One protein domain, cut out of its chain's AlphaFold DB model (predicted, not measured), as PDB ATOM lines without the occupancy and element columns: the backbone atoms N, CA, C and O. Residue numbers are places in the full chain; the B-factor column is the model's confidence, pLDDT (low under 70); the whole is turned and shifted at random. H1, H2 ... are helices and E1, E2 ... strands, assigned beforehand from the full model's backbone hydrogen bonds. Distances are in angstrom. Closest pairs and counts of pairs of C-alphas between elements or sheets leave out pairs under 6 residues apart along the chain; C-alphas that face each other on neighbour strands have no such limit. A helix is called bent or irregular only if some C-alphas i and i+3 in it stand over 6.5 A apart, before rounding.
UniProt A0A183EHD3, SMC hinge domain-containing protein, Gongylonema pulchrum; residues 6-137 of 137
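This is residues 6 to 137 of the 137 residues of the protein "SMC hinge domain-containing protein" of Gongylonema pulchrum (UniProt A0A183EHD3). A small three-stranded sheet of E1, E2 and E3, with H4 packed on one face and residues 51 to 60 of H1 beside E1, makes a head from which the very long helix H1 reaches out as an arm, its residues 6 to 43 standing free. H2 and the last residues of the kinked H3 adjoin the sheet, while residues 128 to 137 stick out as a tail. The printed part has 132 residues with four named helices and three named strands, in the order H1 E1 H2 H3 E2 H4 E3. The sheet's order is E1 E2 E3, mixed, and the class is mostly helix. The whole is extended, with a radius of gyration of the C-alphas of 23.7 A and spans of 81 by 44 by 25 A, the arm making the length.

The inner strand E2, residues 96 to 98, is antiparallel to the edge strand E1, residues 66 to 69, with N 67 and O 97 2.9 A apart. E2 is parallel to the edge strand E3, residues 121 to 123, with N 122 and O 96 2.8 A apart. H4, residues 101 to 113, is on the sheet at a height of 10.5 A, and the C-alphas of Ser 101 and Pro 123, the closest of H4 and E3, are 5.2 A apart. E2, H4 and E3 form a strand-helix-strand unit, two parallel neighbour strands with a helix between, its crossover right-handed. H1, residues 6 to 61, is on the sheet too; its closest C-alpha to E1 is that of Asn 59, 6.1 A from that of Val 66. H1 and H4 with the sheet make two layers, helices on one face of a sheet. H1 and H4 are close but not clearly touching, Lys 58 and Cys 107 having the closest C-alphas at 7.7 A, and about perpendicular at 85 degrees. H2, residues 70 to 73, touches residues 92 to 94 of H3, residues 79 to 94, the C-alphas of Val 71 and Met 93 being closest at 5.2 A. Both only graze the sheet. Every O i to N i+4 pair is within hydrogen-bond range in H4, 49 of 52 in H1 and 6 of 12 in H3; H2 is too short for such a pair.

H1 begins at C-alpha 6 (-34.740, 42.392, 76.622), is 81.1 A long and has a kink of 34 degrees near residue 51. H3, 19.5 A long, is irregular, C-alphas 88 and 91 being 9.0 A apart. H4 is 18.6 A long. E3 ends at C-alpha 123 (31.793, 21.656, 95.965).

The C-alphas of Ser 6 and Pro 63, the two farthest apart, are 81.9 A apart. The printed part has no cut and no long link. The pLDDT is under 70 at residues 41 to 42, 44 to 53 and 137.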
ATOM      1  N   SER A   6     -35.132  43.648  77.270       90.50
ATOM      2  CA  SER A   6     -34.740  42.392  76.622       90.50
ATOM      3  C   SER A   6     -33.218  42.236  76.540       90.50
ATOM      4  O   SER A   6     -32.690  41.191  76.914       90.50
ATOM      5  N   GLN A   7     -32.505  43.286  76.121       89.31
ATOM      6  CA  GLN A   7     -31.041  43.282  76.015       89.31
ATOM      7  C   GLN A   7     -30.368  43.153  77.385       89.31
ATOM      8  O   GLN A   7     -29.370  42.449  77.532       89.31
ATOM      9  N   VAL A   8     -30.933  43.800  78.410       90.81
ATOM     10  CA  VAL A   8     -30.438  43.686  79.789       90.81
ATOM     11  C   VAL A   8     -30.607  42.252  80.303       90.81
ATOM     12  O   VAL A   8     -29.685  41.690  80.895       90.81
ATOM     13  N   LYS A   9     -31.758  41.625  80.039       92.94
ATOM     14  CA  LYS A   9     -32.056  40.251  80.468       92.94
ATOM     15  C   LYS A   9     -31.138  39.222  79.800       92.94
ATOM     16  O   LYS A   9     -30.627  38.327  80.473       92.94
ATOM     17  N   GLU A  10     -30.888  39.388  78.505       93.12
ATOM     18  CA  GLU A  10     -29.972  38.551  77.725       93.12
ATOM     19  C   GLU A  10     -28.520  38.679  78.214       93.12
ATOM     20  O   GLU A  10     -27.847  37.669  78.422       93.12
ATOM     21  N   TYR A  11     -28.062  39.901  78.520       92.00
ATOM     22  CA  TYR A  11     -26.742  40.138  79.112       92.00
ATOM     23  C   TYR A  11     -26.545  39.379  80.434       92.00
ATOM     24  O   TYR A  11     -25.522  38.717  80.623       92.00
ATOM     25  N   TYR A  12     -27.514  39.440  81.355       94.69
ATOM     26  CA  TYR A  12     -27.406  38.737  82.638       94.69
ATOM     27  C   TYR A  12     -27.436  37.212  82.480       94.69
ATOM     28  O   TYR A  12     -26.724  36.520  83.213       94.69
ATOM     29  N   ALA A  13     -28.195  36.687  81.512       94.19
ATOM     30  CA  ALA A  13     -28.198  35.262  81.191       94.19
ATOM     31  C   ALA A  13     -26.823  34.801  80.671       94.19
ATOM     32  O   ALA A  13     -26.236  33.876  81.239       94.19
ATOM     33  N   LEU A  14     -26.261  35.507  79.679       95.12
ATOM     34  CA  LEU A  14     -24.927  35.219  79.136       95.12
ATOM     35  C   LEU A  14     -23.828  35.342  80.200       95.12
ATOM     36  O   LEU A  14     -22.950  34.484  80.294       95.12
ATOM     37  N   LYS A  15     -23.884  36.382  81.042       94.81
ATOM     38  CA  LYS A  15     -22.937  36.577  82.148       94.81
ATOM     39  C   LYS A  15     -23.004  35.429  83.156       94.81
ATOM     40  O   LYS A  15     -21.963  34.949  83.608       94.81
ATOM     41  N   GLY A  16     -24.209  34.979  83.506       94.62
ATOM     42  CA  GLY A  16     -24.409  33.842  84.402       94.62
ATOM     43  C   GLY A  16     -23.829  32.548  83.831       94.62
ATOM     44  O   GLY A  16     -23.167  31.797  84.545       94.62
ATOM     45  N   GLU A  17     -24.015  32.311  82.535       94.31
ATOM     46  CA  GLU A  17     -23.479  31.132  81.854       94.31
ATOM     47  C   GLU A  17     -21.944  31.157  81.750       94.31
ATOM     48  O   GLU A  17     -21.289  30.162  82.061       94.31
ATOM     49  N   ALA A  18     -21.357  32.308  81.406       94.62
ATOM     50  CA  ALA A  18     -19.906  32.493  81.380       94.62
ATOM     51  C   ALA A  18     -19.271  32.295  82.767       94.62
ATOM     52  O   ALA A  18     -18.221  31.664  82.884       94.62
ATOM     53  N   THR A  19     -19.937  32.771  83.826       95.00
ATOM     54  CA  THR A  19     -19.478  32.595  85.215       95.00
ATOM     55  C   THR A  19     -19.497  31.120  85.619       95.00
ATOM     56  O   THR A  19     -18.532  30.631  86.200       95.00
ATOM     57  N   LYS A  20     -20.561  30.382  85.262       95.38
ATOM     58  CA  LYS A  20     -20.640  28.931  85.497       95.38
ATOM     59  C   LYS A  20     -19.532  28.184  84.760       95.38
ATOM     60  O   LYS A  20     -18.868  27.349  85.365       95.38
ATOM     61  N   ARG A  21     -19.301  28.508  83.482       95.62
ATOM     62  CA  ARG A  21     -18.225  27.901  82.684       95.62
ATOM     63  C   ARG A  21     -16.840  28.176  83.274       95.62
ATOM     64  O   ARG A  21     -16.060  27.238  83.387       95.62
ATOM     65  N   CYS A  22     -16.560  29.406  83.712       93.69
ATOM     66  CA  CYS A  22     -15.305  29.717  84.409       93.69
ATOM     67  C   CYS A  22     -15.150  28.904  85.697       93.69
ATOM     68  O   CYS A  22     -14.097  28.324  85.912       93.69
ATOM     69  N   GLY A  23     -16.201  28.794  86.518       95.44
ATOM     70  CA  GLY A  23     -16.134  28.028  87.766       95.44
ATOM     71  C   GLY A  23     -15.852  26.535  87.557       95.44
ATOM     72  O   GLY A  23     -15.083  25.946  88.312       95.44
ATOM     73  N   VAL A  24     -16.435  25.928  86.517       95.38
ATOM     74  CA  VAL A  24     -16.159  24.525  86.156       95.38
ATOM     75  C   VAL A  24     -14.716  24.358  85.673       95.38
ATOM     76  O   VAL A  24     -14.024  23.456  86.145       95.38
ATOM     77  N   LEU A  25     -14.240  25.253  84.801       95.12
ATOM     78  CA  LEU A  25     -12.860  25.227  84.304       95.12
ATOM     79  C   LEU A  25     -11.834  25.434  85.428       95.12
ATOM     80  O   LEU A  25     -10.830  24.728  85.466       95.12
ATOM     81  N   ASP A  26     -12.093  26.343  86.370       94.50
ATOM     82  CA  ASP A  26     -11.223  26.561  87.530       94.50
ATOM     83  C   ASP A  26     -11.167  25.321  88.433       94.50
ATOM     84  O   ASP A  26     -10.102  24.973  88.949       94.50
ATOM     85  N   MET A  27     -12.290  24.622  88.629       94.38
ATOM     86  CA  MET A  27     -12.306  23.362  89.379       94.38
ATOM     87  C   MET A  27     -11.491  22.269  88.683       94.38
ATOM     88  O   MET A  27     -10.678  21.614  89.340       94.38
ATOM     89  N   GLU A  28     -11.673  22.081  87.374       96.00
ATOM     90  CA  GLU A  28     -10.904  21.100  86.597       96.00
ATOM     91  C   GLU A  28      -9.408  21.419  86.601       96.00
ATOM     92  O   GLU A  28      -8.588  20.529  86.833       96.00
ATOM     93  N   LEU A  29      -9.045  22.693  86.427       93.88
ATOM     94  CA  LEU A  29      -7.656  23.135  86.461       93.88
ATOM     95  C   LEU A  29      -7.011  22.855  87.822       93.88
ATOM     96  O   LEU A  29      -5.919  22.295  87.882       93.88
ATOM     97  N   ASN A  30      -7.688  23.202  88.919       93.56
ATOM     98  CA  ASN A  30      -7.172  22.948  90.264       93.56
ATOM     99  C   ASN A  30      -7.020  21.451  90.553       93.56
ATOM    100  O   ASN A  30      -6.037  21.047  91.176       93.56
ATOM    101  N   LYS A  31      -7.955  20.625  90.071       94.38
ATOM    102  CA  LYS A  31      -7.875  19.170  90.203       94.38
ATOM    103  C   LYS A  31      -6.661  18.605  89.459       94.38
ATOM    104  O   LYS A  31      -5.870  17.885  90.062       94.38
ATOM    105  N   LEU A  32      -6.464  18.991  88.197       93.38
ATOM    106  CA  LEU A  32      -5.306  18.560  87.403       93.38
ATOM    107  C   LEU A  32      -3.979  19.017  88.023       93.38
ATOM    108  O   LEU A  32      -3.010  18.260  88.037       93.38
ATOM    109  N   LEU A  33      -3.926  20.234  88.573       91.06
ATOM    110  CA  LEU A  33      -2.747  20.724  89.290       91.06
ATOM    111  C   LEU A  33      -2.445  19.885  90.541       91.06
ATOM    112  O   LEU A  33      -1.283  19.571  90.793       91.06
ATOM    113  N   GLN A  34      -3.464  19.494  91.312       87.12
ATOM    114  CA  GLN A  34      -3.287  18.627  92.483       87.12
ATOM    115  C   GLN A  34      -2.816  17.218  92.109       87.12
ATOM    116  O   GLN A  34      -1.916  16.685  92.759       87.12
ATOM    117  N   GLU A  35      -3.391  16.623  91.063       86.19
ATOM    118  CA  GLU A  35      -2.969  15.317  90.545       86.19
ATOM    119  C   GLU A  35      -1.507  15.370  90.084       86.19
ATOM    120  O   GLU A  35      -0.688  14.568  90.530       86.19
ATOM    121  N   GLN A  36      -1.132  16.403  89.320       86.81
ATOM    122  CA  GLN A  36       0.244  16.601  88.869       86.81
ATOM    123  C   GLN A  36       1.236  16.749  90.035       86.81
ATOM    124  O   GLN A  36       2.346  16.219  89.982       86.81
ATOM    125  N   GLU A  37       0.875  17.489  91.084       78.25
ATOM    126  CA  GLU A  37       1.722  17.616  92.274       78.25
ATOM    127  C   GLU A  37       1.842  16.287  93.028       78.25
ATOM    128  O   GLU A  37       2.921  15.952  93.516       78.25
ATOM    129  N   THR A  38       0.770  15.498  93.081       74.50
ATOM    130  CA  THR A  38       0.776  14.173  93.715       74.50
ATOM    131  C   THR A  38       1.686  13.204  92.961       74.50
ATOM    132  O   THR A  38       2.542  12.567  93.575       74.50
ATOM    133  N   ASP A  39       1.591  13.163  91.632       77.81
ATOM    134  CA  ASP A  39       2.439  12.322  90.785       77.81
ATOM    135  C   ASP A  39       3.916  12.714  90.884       77.81
ATOM    136  O   ASP A  39       4.788  11.854  91.025       77.81
ATOM    137  N   LYS A  40       4.214  14.021  90.893       75.25
ATOM    138  CA  LYS A  40       5.579  14.517  91.132       75.25
ATOM    139  C   LYS A  40       6.105  14.081  92.494       75.25
ATOM    140  O   LYS A  40       7.257  13.660  92.582       75.25
ATOM    141  N   ASN A  41       5.294  14.189  93.544       69.69
ATOM    142  CA  ASN A  41       5.695  13.806  94.895       69.69
ATOM    143  C   ASN A  41       5.977  12.300  94.992       69.69
ATOM    144  O   ASN A  41       6.994  11.916  95.572       69.69
ATOM    145  N   ASN A  42       5.140  11.464  94.376       65.19
ATOM    146  CA  ASN A  42       5.328  10.011  94.334       65.19
ATOM    147  C   ASN A  42       6.587   9.622  93.549       65.19
ATOM    148  O   ASN A  42       7.430   8.890  94.067       65.19
ATOM    149  N   ALA A  43       6.780  10.188  92.354       70.12
ATOM    150  CA  ALA A  43       7.988   9.964  91.561       70.12
ATOM    151  C   ALA A  43       9.253  10.421  92.307       70.12
ATOM    152  O   ALA A  43      10.300   9.777  92.241       70.12
ATOM    153  N   GLN A  44       9.164  11.525  93.056       67.50
ATOM    154  CA  GLN A  44      10.271  12.009  93.874       67.50
ATOM    155  C   GLN A  44      10.555  11.085  95.067       67.50
ATOM    156  O   GLN A  44      11.711  10.938  95.453       67.50
ATOM    157  N   PHE A  45       9.532  10.463  95.654       62.00
ATOM    158  CA  PHE A  45       9.689   9.504  96.746       62.00
ATOM    159  C   PHE A  45      10.352   8.201  96.275       62.00
ATOM    160  O   PHE A  45      11.323   7.756  96.887       62.00
ATOM    161  N   GLU A  46       9.913   7.640  95.146       64.88
ATOM    162  CA  GLU A  46      10.561   6.469  94.534       64.88
ATOM    163  C   GLU A  46      12.016   6.758  94.140       64.88
ATOM    164  O   GLU A  46      12.909   5.955  94.415       64.88
ATOM    165  N   GLN A  47      12.278   7.942  93.577       67.38
ATOM    166  CA  GLN A  47      13.634   8.415  93.299       67.38
ATOM    167  C   GLN A  47      14.505   8.435  94.555       67.38
ATOM    168  O   GLN A  47      15.628   7.947  94.505       67.38
ATOM    169  N   ARG A  48      14.007   8.946  95.692       66.12
ATOM    170  CA  ARG A  48      14.767   8.981  96.959       66.12
ATOM    171  C   ARG A  48      15.201   7.583  97.405       66.12
ATOM    172  O   ARG A  48      16.358   7.399  97.761       66.12
ATOM    173  N   HIS A  49      14.328   6.583  97.297       61.72
ATOM    174  CA  HIS A  49      14.676   5.211  97.676       61.72
ATOM    175  C   HIS A  49      15.755   4.571  96.794       61.72
ATOM    176  O   HIS A  49      16.621   3.859  97.303       61.72
ATOM    177  N   LEU A  50      15.740   4.831  95.484       65.56
ATOM    178  CA  LEU A  50      16.806   4.377  94.579       65.56
ATOM    179  C   LEU A  50      18.135   5.082  94.897       65.56
ATOM    180  O   LEU A  50      19.202   4.465  94.966       65.56
ATOM    181  N   ASN A  51      18.029   6.371  95.178       67.25
ATOM    182  CA  ASN A  51      19.119   7.284  95.461       67.25
ATOM    183  C   ASN A  51      19.871   6.975  96.775       67.25
ATOM    184  O   ASN A  51      21.073   7.252  96.847       67.25
ATOM    185  N   ASP A  52      19.225   6.361  97.775       67.75
ATOM    186  CA  ASP A  52      19.857   5.916  99.033       67.75
ATOM    187  C   ASP A  52      20.890   4.795  98.808       67.75
ATOM    188  O   ASP A  52      21.937   4.721  99.463       67.75
ATOM    189  N   GLY A  53      20.599   3.882  97.875       66.94
ATOM    190  CA  GLY A  53      21.502   2.789  97.516       66.94
ATOM    191  C   GLY A  53      22.742   3.283  96.767       66.94
ATOM    192  O   GLY A  53      23.844   2.765  96.967       66.94
ATOM    193  N   GLU A  54      22.571   4.304  95.926       71.56
ATOM    194  CA  GLU A  54      23.651   4.931  95.163       71.56
ATOM    195  C   GLU A  54      24.580   5.768  96.047       71.56
ATOM    196  O   GLU A  54      25.802   5.692  95.902       71.56
ATOM    197  N   GLU A  55      24.038   6.514  97.012       70.88
ATOM    198  CA  GLU A  55      24.848   7.295  97.954       70.88
ATOM    199  C   GLU A  55      25.767   6.427  98.804       70.88
ATOM    200  O   GLU A  55      26.951   6.736  98.951       70.88
ATOM    201  N   LYS A  56      25.273   5.288  99.300       70.88
ATOM    202  CA  LYS A  56      26.106   4.343 100.059       70.88
ATOM    203  C   LYS A  56      27.285   3.820  99.237       70.88
ATOM    204  O   LYS A  56      28.348   3.556  99.800       70.88
ATOM    205  N   LYS A  57      27.126   3.678  97.916       75.06
ATOM    206  CA  LYS A  57      28.220   3.294  97.007       75.06
ATOM    207  C   LYS A  57      29.208   4.443  96.817       75.06
ATOM    208  O   LYS A  57      30.406   4.222  96.954       75.06
ATOM    209  N   LYS A  58      28.725   5.669  96.593       75.62
ATOM    210  CA  LYS A  58      29.581   6.862  96.453       75.62
ATOM    211  C   LYS A  58      30.405   7.127  97.712       75.62
ATOM    212  O   LYS A  58      31.613   7.291  97.599       75.62
ATOM    213  N   ASN A  59      29.806   7.053  98.902       74.00
ATOM    214  CA  ASN A  59      30.521   7.259 100.170       74.00
ATOM    215  C   ASN A  59      31.592   6.191 100.440       74.00
ATOM    216  O   ASN A  59      32.569   6.466 101.130       74.00
ATOM    217  N   ARG A  60      31.438   4.978  99.892       79.62
ATOM    218  CA  ARG A  60      32.479   3.940  99.955       79.62
ATOM    219  C   ARG A  60      33.647   4.215  99.009       79.62
ATOM    220  O   ARG A  60      34.773   3.874  99.344       79.62
ATOM    221  N   ILE A  61      33.380   4.798  97.841       83.00
ATOM    222  CA  ILE A  61      34.386   5.064  96.800       83.00
ATOM    223  C   ILE A  61      35.128   6.382  97.069       83.00
ATOM    224  O   ILE A  61      36.330   6.480  96.835       83.00
ATOM    225  N   PHE A  62      34.431   7.374  97.626       85.50
ATOM    226  CA  PHE A  62      34.945   8.707  97.941       85.50
ATOM    227  C   PHE A  62      34.830   9.007  99.449       85.50
ATOM    228  O   PHE A  62      34.130   9.947  99.844       85.50
ATOM    229  N   PRO A  63      35.484   8.215 100.322       85.94
ATOM    230  CA  PRO A  63      35.320   8.342 101.765       85.94
ATOM    231  C   PRO A  63      35.802   9.710 102.256       85.94
ATOM    232  O   PRO A  63      36.910  10.140 101.945       85.94
ATOM    233  N   GLY A  64      34.950  10.404 103.014       87.44
ATOM    234  CA  GLY A  64      35.252  11.713 103.606       87.44
ATOM    235  C   GLY A  64      35.257  12.900 102.633       87.44
ATOM    236  O   GLY A  64      35.335  14.035 103.095       87.44
ATOM    237  N   ARG A  65      35.136  12.658 101.320       93.94
ATOM    238  CA  ARG A  65      35.120  13.703 100.278       93.94
ATOM    239  C   ARG A  65      33.709  14.048  99.791       93.94
ATOM    240  O   ARG A  65      33.460  15.163  99.337       93.94
ATOM    241  N   VAL A  66      32.770  13.106  99.911       93.81
ATOM    242  CA  VAL A  66      31.337  13.300  99.640       93.81
ATOM    243  C   VAL A  66      30.575  13.249 100.961       93.81
ATOM    244  O   VAL A  66      30.669  12.267 101.694       93.81
ATOM    245  N   TYR A  67      29.835  14.313 101.271       91.62
ATOM    246  CA  TYR A  67      29.134  14.454 102.550       91.62
ATOM    247  C   TYR A  67      27.696  13.920 102.501       91.62
ATOM    248  O   TYR A  67      27.187  13.463 103.519       91.62
ATOM    249  N   GLY A  68      27.060  13.945 101.326       90.38
ATOM    250  CA  GLY A  68      25.670  13.516 101.112       90.38
ATOM    251  C   GLY A  68      24.795  14.634 100.546       90.38
ATOM    252  O   GLY A  68      25.299  15.706 100.197       90.38
ATOM    253  N   ARG A  69      23.487  14.398 100.417       90.88
ATOM    254  CA  ARG A  69      22.538  15.403  99.914       90.88
ATOM    255  C   ARG A  69      22.135  16.433 100.959       90.88
ATOM    256  O   ARG A  69      22.096  16.169 102.155       90.88
ATOM    257  N   LEU A  70      21.747  17.620 100.488       90.06
ATOM    258  CA  LEU A  70      21.280  18.707 101.359       90.06
ATOM    259  C   LEU A  70      20.114  18.306 102.275       90.06
ATOM    260  O   LEU A  70      20.087  18.739 103.426       90.06
ATOM    261  N   VAL A  71      19.179  17.484 101.788       86.69
ATOM    262  CA  VAL A  71      18.045  16.987 102.589       86.69
ATOM    263  C   VAL A  71      18.479  16.188 103.823       86.69
ATOM    264  O   VAL A  71      17.788  16.240 104.836       86.69
ATOM    265  N   ASP A  72      19.626  15.512 103.762       86.44
ATOM    266  CA  ASP A  72      20.141  14.670 104.848       86.44
ATOM    267  C   ASP A  72      21.076  15.445 105.787       86.44
ATOM    268  O   ASP A  72      21.299  15.053 106.931       86.44
ATOM    269  N   LEU A  73      21.619  16.568 105.309       89.50
ATOM    270  CA  LEU A  73      22.604  17.380 106.024       89.50
ATOM    271  C   LEU A  73      21.989  18.515 106.850       89.50
ATOM    272  O   LEU A  73      22.686  19.129 107.660       89.50
ATOM    273  N   CYS A  74      20.711  18.840 106.652       86.38
ATOM    274  CA  CYS A  74      20.064  19.930 107.375       86.38
ATOM    275  C   CYS A  74      18.596  19.648 107.694       86.38
ATOM    276  O   CYS A  74      17.912  18.906 106.997       86.38
ATOM    277  N   GLN A  75      18.093  20.300 108.745       84.06
ATOM    278  CA  GLN A  75      16.683  20.257 109.115       84.06
ATOM    279  C   GLN A  75      16.156  21.659 109.459       84.06
ATOM    280  O   GLN A  75      16.895  22.471 110.027       84.06
ATOM    281  N   PRO A  76      14.882  21.966 109.147       87.94
ATOM    282  CA  PRO A  76      14.232  23.191 109.596       87.94
ATOM    283  C   PRO A  76      14.285  23.355 111.117       87.94
ATOM    284  O   PRO A  76      14.014  22.409 111.852       87.94
ATOM    285  N   SER A  77      14.506  24.581 111.594       88.94
ATOM    286  CA  SER A  77      14.430  24.898 113.029       88.94
ATOM    287  C   SER A  77      13.025  24.709 113.611       88.94
ATOM    288  O   SER A  77      12.870  24.395 114.788       88.94
ATOM    289  N   HIS A  78      11.984  24.887 112.793       89.75
ATOM    290  CA  HIS A  78      10.595  24.679 113.191       89.75
ATOM    291  C   HIS A  78       9.763  24.131 112.027       89.75
ATOM    292  O   HIS A  78       9.886  24.600 110.893       89.75
ATOM    293  N   LYS A  79       8.828  23.209 112.310       86.69
ATOM    294  CA  LYS A  79       7.960  22.567 111.295       86.69
ATOM    295  C   LYS A  79       7.165  23.563 110.444       86.69
ATOM    296  O   LYS A  79       6.949  23.329 109.263       86.69
ATOM    297  N   ARG A  80       6.786  24.709 111.021       89.88
ATOM    298  CA  ARG A  80       6.087  25.803 110.311       89.88
ATOM    299  C   ARG A  80       6.845  26.332 109.084       89.88
ATOM    300  O   ARG A  80       6.224  26.867 108.178       89.88
ATOM    301  N   PHE A  81       8.170  26.187 109.056       88.69
ATOM    302  CA  PHE A  81       9.009  26.649 107.950       88.69
ATOM    303  C   PHE A  81       9.229  25.589 106.871       88.69
ATOM    304  O   PHE A  81       9.876  25.884 105.871       88.69
ATOM    305  N   LEU A  82       8.679  24.380 107.033       81.75
ATOM    306  CA  LEU A  82       8.903  23.274 106.105       81.75
ATOM    307  C   LEU A  82       8.503  23.642 104.671       81.75
ATOM    308  O   LEU A  82       9.290  23.445 103.755       81.75
ATOM    309  N   ILE A  83       7.329  24.253 104.481       85.19
ATOM    310  CA  ILE A  83       6.856  24.671 103.149       85.19
ATOM    311  C   ILE A  83       7.798  25.716 102.542       85.19
ATOM    312  O   ILE A  83       8.194  25.592 101.385       85.19
ATOM    313  N   ALA A  84       8.193  26.723 103.326       87.25
ATOM    314  CA  ALA A  84       9.083  27.784 102.862       87.25
ATOM    315  C   ALA A  84      10.457  27.230 102.453       87.25
ATOM    316  O   ALA A  84      10.957  27.553 101.379       87.25
ATOM    317  N   ILE A  85      11.037  26.348 103.269       86.38
ATOM    318  CA  ILE A  85      12.348  25.742 103.017       86.38
ATOM    319  C   ILE A  85      12.300  24.830 101.791       86.38
ATOM    320  O   ILE A  85      13.116  24.996 100.887       86.38
ATOM    321  N   THR A  86      11.312  23.935 101.703       83.94
ATOM    322  CA  THR A  86      11.133  23.063 100.532       83.94
ATOM    323  C   THR A  86      10.950  23.883  99.257       83.94
ATOM    324  O   THR A  86      11.507  23.540  98.215       83.94
ATOM    325  N   LYS A  87      10.225  25.007  99.334       85.44
ATOM    326  CA  LYS A  87      10.012  25.896  98.190       85.44
ATOM    327  C   LYS A  87      11.286  26.622  97.757       85.44
ATOM    328  O   LYS A  87      11.524  26.725  96.557       85.44
ATOM    329  N   ILE A  88      12.076  27.128  98.705       89.38
ATOM    330  CA  ILE A  88      13.311  27.876  98.424       89.38
ATOM    331  C   ILE A  88      14.407  26.945  97.898       89.38
ATOM    332  O   ILE A  88      15.075  27.278  96.922       89.38
ATOM    333  N   LEU A  89      14.586  25.777  98.520       87.06
ATOM    334  CA  LEU A  89      15.623  24.825  98.123       87.06
ATOM    335  C   LEU A  89      15.247  24.081  96.837       87.06
ATOM    336  O   LEU A  89      16.115  23.855  95.995       87.06
ATOM    337  N   ALA A  90      13.969  23.746  96.640       86.75
ATOM    338  CA  ALA A  90      13.441  23.125  95.425       86.75
ATOM    339  C   ALA A  90      14.339  21.977  94.910       86.75
ATOM    340  O   ALA A  90      14.594  21.006  95.622       86.75
ATOM    341  N   LYS A  91      14.871  22.099  93.686       82.56
ATOM    342  CA  LYS A  91      15.764  21.101  93.069       82.56
ATOM    343  C   LYS A  91      17.076  20.884  93.833       82.56
ATOM    344  O   LYS A  91      17.686  19.827  93.701       82.56
ATOM    345  N   HIS A  92      17.516  21.862  94.627       89.62
ATOM    346  CA  HIS A  92      18.754  21.763  95.392       89.62
ATOM    347  C   HIS A  92      18.631  20.868  96.623       89.62
ATOM    348  O   HIS A  92      19.653  20.408  97.109       89.62
ATOM    349  N   MET A  93      17.416  20.507  97.058       88.25
ATOM    350  CA  MET A  93      17.219  19.508  98.121       88.25
ATOM    351  C   MET A  93      17.969  18.196  97.840       88.25
ATOM    352  O   MET A  93      18.496  17.579  98.760       88.25
ATOM    353  N   MET A  94      18.037  17.792  96.568       86.62
ATOM    354  CA  MET A  94      18.701  16.564  96.114       86.62
ATOM    355  C   MET A  94      20.145  16.799  95.634       86.62
ATOM    356  O   MET A  94      20.744  15.903  95.053       86.62
ATOM    357  N   SER A  95      20.704  18.005  95.796       92.56
ATOM    358  CA  SER A  95      22.098  18.263  95.418       92.56
ATOM    359  C   SER A  95      23.056  17.648  96.436       92.56
ATOM    360  O   SER A  95      22.838  17.781  97.639       92.56
ATOM    361  N   ILE A  96      24.117  17.010  95.943       92.56
ATOM    362  CA  ILE A  96      25.151  16.346  96.741       92.56
ATOM    363  C   ILE A  96      26.230  17.358  97.129       92.56
ATOM    364  O   ILE A  96      26.792  18.031  96.266       92.56
ATOM    365  N   VAL A  97      26.565  17.441  98.411       94.38
ATOM    366  CA  VAL A  97      27.648  18.280  98.933       94.38
ATOM    367  C   VAL A  97      28.957  17.481  98.949       94.38
ATOM    368  O   VAL A  97      28.987  16.326  99.380       94.38
ATOM    369  N   CYS A  98      30.047  18.092  98.481       94.88
ATOM    370  CA  CYS A  98      31.391  17.495  98.439       94.88
ATOM    371  C   CYS A  98      32.475  18.536  98.748       94.88
ATOM    372  O   CYS A  98      32.193  19.732  98.804       94.88
ATOM    373  N   ASP A  99      33.704  18.092  98.986       95.56
ATOM    374  CA  ASP A  99      34.812  18.950  99.419       95.56
ATOM    375  C   ASP A  99      35.284  19.943  98.337       95.56
ATOM    376  O   ASP A  99      35.371  21.147  98.589       95.56
ATOM    377  N   THR A 100      35.551  19.468  97.121       96.88
ATOM    378  CA  THR A 100      36.249  20.200  96.057       96.88
ATOM    379  C   THR A 100      35.604  19.990  94.688       96.88
ATOM    380  O   THR A 100      34.867  19.028  94.457       96.88
ATOM    381  N   SER A 101      35.895  20.895  93.745       96.69
ATOM    382  CA  SER A 101      35.450  20.753  92.352       96.69
ATOM    383  C   SER A 101      35.995  19.488  91.688       96.69
ATOM    384  O   SER A 101      35.308  18.902  90.852       96.69
ATOM    385  N   ASP A 102      37.201  19.059  92.067       96.25
ATOM    386  CA  ASP A 102      37.856  17.885  91.489       96.25
ATOM    387  C   ASP A 102      37.130  16.604  91.909       96.25
ATOM    388  O   ASP A 102      36.739  15.812  91.051       96.25
ATOM    389  N   THR A 103      36.797  16.463  93.198       94.94
ATOM    390  CA  THR A 103      35.940  15.368  93.686       94.94
ATOM    391  C   THR A 103      34.587  15.354  92.973       94.94
ATOM    392  O   THR A 103      34.090  14.287  92.606       94.94
ATOM    393  N   ALA A 104      33.976  16.522  92.738       95.50
ATOM    394  CA  ALA A 104      32.722  16.599  91.989       95.50
ATOM    395  C   ALA A 104      32.884  16.068  90.551       95.50
ATOM    396  O   ALA A 104      32.037  15.310  90.074       95.50
ATOM    397  N   ALA A 105      33.974  16.427  89.867       96.06
ATOM    398  CA  ALA A 105      34.274  15.952  88.518       96.06
ATOM    399  C   ALA A 105      34.539  14.434  88.476       96.06
ATOM    400  O   ALA A 105      34.015  13.748  87.590       96.06
ATOM    401  N   GLU A 106      35.278  13.898  89.453       95.31
ATOM    402  CA  GLU A 106      35.482  12.454  89.636       95.31
ATOM    403  C   GLU A 106      34.140  11.729  89.823       95.31
ATOM    404  O   GLU A 106      33.847  10.761  89.120       95.31
ATOM    405  N   CYS A 107      33.274  12.241  90.703       93.12
ATOM    406  CA  CYS A 107      31.957  11.658  90.957       93.12
ATOM    407  C   CYS A 107      31.057  11.685  89.714       93.12
ATOM    408  O   CYS A 107      30.361  10.710  89.433       93.12
ATOM    409  N   ILE A 108      31.063  12.779  88.946       93.81
ATOM    410  CA  ILE A 108      30.303  12.887  87.691       93.81
ATOM    411  C   ILE A 108      30.810  11.876  86.657       93.81
ATOM    412  O   ILE A 108      30.007  11.284  85.934       93.81
ATOM    413  N   THR A 109      32.123  11.677  86.575       94.94
ATOM    414  CA  THR A 109      32.727  10.687  85.673       94.94
ATOM    415  C   THR A 109      32.306   9.277  86.072       94.94
ATOM    416  O   THR A 109      31.767   8.546  85.242       94.94
ATOM    417  N   TYR A 110      32.397   8.951  87.362       92.25
ATOM    418  CA  TYR A 110      31.915   7.686  87.913       92.25
ATOM    419  C   TYR A 110      30.425   7.436  87.614       92.25
ATOM    420  O   TYR A 110      30.054   6.354  87.160       92.25
ATOM    421  N   LEU A 111      29.560   8.441  87.804       90.75
ATOM    422  CA  LEU A 111      28.128   8.334  87.488       90.75
ATOM    423  C   LEU A 111      27.885   7.960  86.020       90.75
ATOM    424  O   LEU A 111      27.038   7.114  85.732       90.75
ATOM    425  N   LYS A 112      28.642   8.559  85.091       91.62
ATOM    426  CA  LYS A 112      28.541   8.257  83.655       91.62
ATOM    427  C   LYS A 112      28.974   6.827  83.342       91.62
ATOM    428  O   LYS A 112      28.275   6.142  82.599       91.62
ATOM    429  N   GLU A 113      30.089   6.373  83.909       92.81
ATOM    430  CA  GLU A 113      30.616   5.015  83.704       92.81
ATOM    431  C   GLU A 113      29.640   3.944  84.195       92.81
ATOM    432  O   GLU A 113      29.407   2.946  83.512       92.81
ATOM    433  N   GLN A 114      29.014   4.182  85.348       87.38
ATOM    434  CA  GLN A 114      28.021   3.278  85.927       87.38
ATOM    435  C   GLN A 114      26.616   3.436  85.325       87.38
ATOM    436  O   GLN A 114      25.706   2.703  85.707       87.38
ATOM    437  N   ARG A 115      26.432   4.363  84.371       87.50
ATOM    438  CA  ARG A 115      25.144   4.689  83.730       87.50
ATOM    439  C   ARG A 115      24.050   5.104  84.723       87.50
ATOM    440  O   ARG A 115      22.869   4.859  84.485       87.50
ATOM    441  N   PHE A 116      24.444   5.745  85.819       85.88
ATOM    442  CA  PHE A 116      23.513   6.337  86.774       85.88
ATOM    443  C   PHE A 116      22.941   7.660  86.253       85.88
ATOM    444  O   PHE A 116      23.453   8.267  85.304       85.88
ATOM    445  N   ALA A 117      21.859   8.118  86.886       85.50
ATOM    446  CA  ALA A 117      21.243   9.392  86.554       85.50
ATOM    447  C   ALA A 117      22.200  10.567  86.826       85.50
ATOM    448  O   ALA A 117      23.071  10.527  87.697       85.50
ATOM    449  N   ARG A 118      22.024  11.655  86.071       88.06
ATOM    450  CA  ARG A 118      22.777  12.891  86.301       88.06
ATOM    451  C   ARG A 118      22.349  13.516  87.630       88.06
ATOM    452  O   ARG A 118      21.182  13.855  87.799       88.06
ATOM    453  N   GLU A 119      23.322  13.809  88.486       91.06
ATOM    454  CA  GLU A 119      23.114  14.545  89.736       91.06
ATOM    455  C   GLU A 119      23.832  15.904  89.747       91.06
ATOM    456  O   GLU A 119      24.658  16.209  88.882       91.06
ATOM    457  N   THR A 120      23.465  16.755  90.708       93.38
ATOM    458  CA  THR A 120      24.069  18.081  90.914       93.38
ATOM    459  C   THR A 120      24.979  18.039  92.131       93.38
ATOM    460  O   THR A 120      24.540  17.621  93.198       93.38
ATOM    461  N   PHE A 121      26.216  18.511  91.974       94.81
ATOM    462  CA  PHE A 121      27.211  18.570  93.043       94.81
ATOM    463  C   PHE A 121      27.462  20.015  93.486       94.81
ATOM    464  O   PHE A 121      27.488  20.927  92.658       94.81
ATOM    465  N   LEU A 122      27.650  20.204  94.790       95.69
ATOM    466  CA  LEU A 122      27.970  21.467  95.453       95.69
ATOM    467  C   LEU A 122      29.350  21.338  96.124       95.69
ATOM    468  O   LEU A 122      29.430  20.857  97.257       95.69
ATOM    469  N   PRO A 123      30.437  21.700  95.421       96.62
ATOM    470  CA  PRO A 123      31.793  21.656  95.965       96.62
ATOM    471  C   PRO A 123      32.049  22.818  96.932       96.62
ATOM    472  O   PRO A 123      31.999  23.979  96.532       96.62
ATOM    473  N   LEU A 124      32.349  22.525  98.199       95.44
ATOM    474  CA  LEU A 124      32.504  23.544  99.243       95.44
ATOM    475  C   LEU A 124      33.682  24.496  98.990       95.44
ATOM    476  O   LEU A 124      33.553  25.691  99.243       95.44
ATOM    477  N   ALA A 125      34.802  23.999  98.460       94.56
ATOM    478  CA  ALA A 125      36.008  24.802  98.238       94.56
ATOM    479  C   ALA A 125      35.856  25.892  97.159       94.56
ATOM    480  O   ALA A 125      36.629  26.846  97.139       94.56
ATOM    481  N   SER A 126      34.885  25.760  96.253       93.06
ATOM    482  CA  SER A 126      34.707  26.655  95.100       93.06
ATOM    483  C   SER A 126      33.317  27.294  95.030       93.06
ATOM    484  O   SER A 126      33.027  28.044  94.095       93.06
ATOM    485  N   LEU A 127      32.450  27.025  96.014       92.75
ATOM    486  CA  LEU A 127      31.095  27.561  96.043       92.75
ATOM    487  C   LEU A 127      31.113  29.068  96.322       92.75
ATOM    488  O   LEU A 127      31.469  29.523  97.409       92.75
ATOM    489  N   LEU A 128      30.660  29.856  95.350       92.38
ATOM    490  CA  LEU A 128      30.504  31.298  95.512       92.38
ATOM    491  C   LEU A 128      29.196  31.605  96.245       92.38
ATOM    492  O   LEU A 128      28.105  31.461  95.689       92.38
ATOM    493  N   VAL A 129      29.307  32.059  97.491       91.81
ATOM    494  CA  VAL A 129      28.168  32.437  98.334       91.81
ATOM    495  C   VAL A 129      28.149  33.938  98.591       91.81
ATOM    496  O   VAL A 129      29.186  34.575  98.772       91.81
ATOM    497  N   ARG A 130      26.948  34.526  98.614       89.69
ATOM    498  CA  ARG A 130      26.779  35.912  99.063       89.69
ATOM    499  C   ARG A 130      26.798  35.937 100.594       89.69
ATOM    500  O   ARG A 130      26.117  35.099 101.189       89.69
ATOM    501  N   PRO A 131      27.515  36.882 101.225       88.25
ATOM    502  CA  PRO A 131      27.489  37.027 102.675       88.25
ATOM    503  C   PRO A 131      26.056  37.216 103.178       88.25
ATOM    504  O   PRO A 131      25.281  37.980 102.596       88.25
ATOM    505  N   ILE A 132      25.712  36.520 104.257       86.38
ATOM    506  CA  ILE A 132      24.412  36.644 104.917       86.38
ATOM    507  C   ILE A 132      24.533  37.713 106.006       86.38
ATOM    508  O   ILE A 132      25.566  37.844 106.660       86.38
ATOM    509  N   ASN A 133      23.473  38.494 106.211       89.50
ATOM    510  CA  ASN A 133      23.401  39.395 107.353       89.50
ATOM    511  C   ASN A 133      23.137  38.584 108.632       89.50
ATOM    512  O   ASN A 133      21.992  38.230 108.908       89.50
ATOM    513  N   GLU A 134      24.185  38.322 109.415       87.69
ATOM    514  CA  GLU A 134      24.119  37.530 110.658       87.69
ATOM    515  C   GLU A 134      23.127  38.090 111.696       87.69
ATOM    516  O   GLU A 134      22.663  37.355 112.557       87.69
ATOM    517  N   LYS A 135      22.727  39.369 111.606       87.06
ATOM    518  CA  LYS A 135      21.707  39.953 112.502       87.06
ATOM    519  C   LYS A 135      20.288  39.422 112.258       87.06
ATOM    520  O   LYS A 135      19.415  39.655 113.085       87.06
ATOM    521  N   LEU A 136      20.043  38.800 111.105       76.75
ATOM    522  CA  LEU A 136      18.744  38.237 110.715       76.75
ATOM    523  C   LEU A 136      18.664  36.718 110.948       76.75
ATOM    524  O   LEU A 136      17.679  36.105 110.534       76.75
ATOM    525  N   ARG A 137      19.710  36.119 111.528       66.81
ATOM    526  CA  ARG A 137      19.852  34.675 111.725       66.81
ATOM    527  C   ARG A 137      19.284  34.204 113.059       66.81
ATOM    528  O   ARG A 137      19.442  34.935 114.060       66.81
TER     529      ARG A 137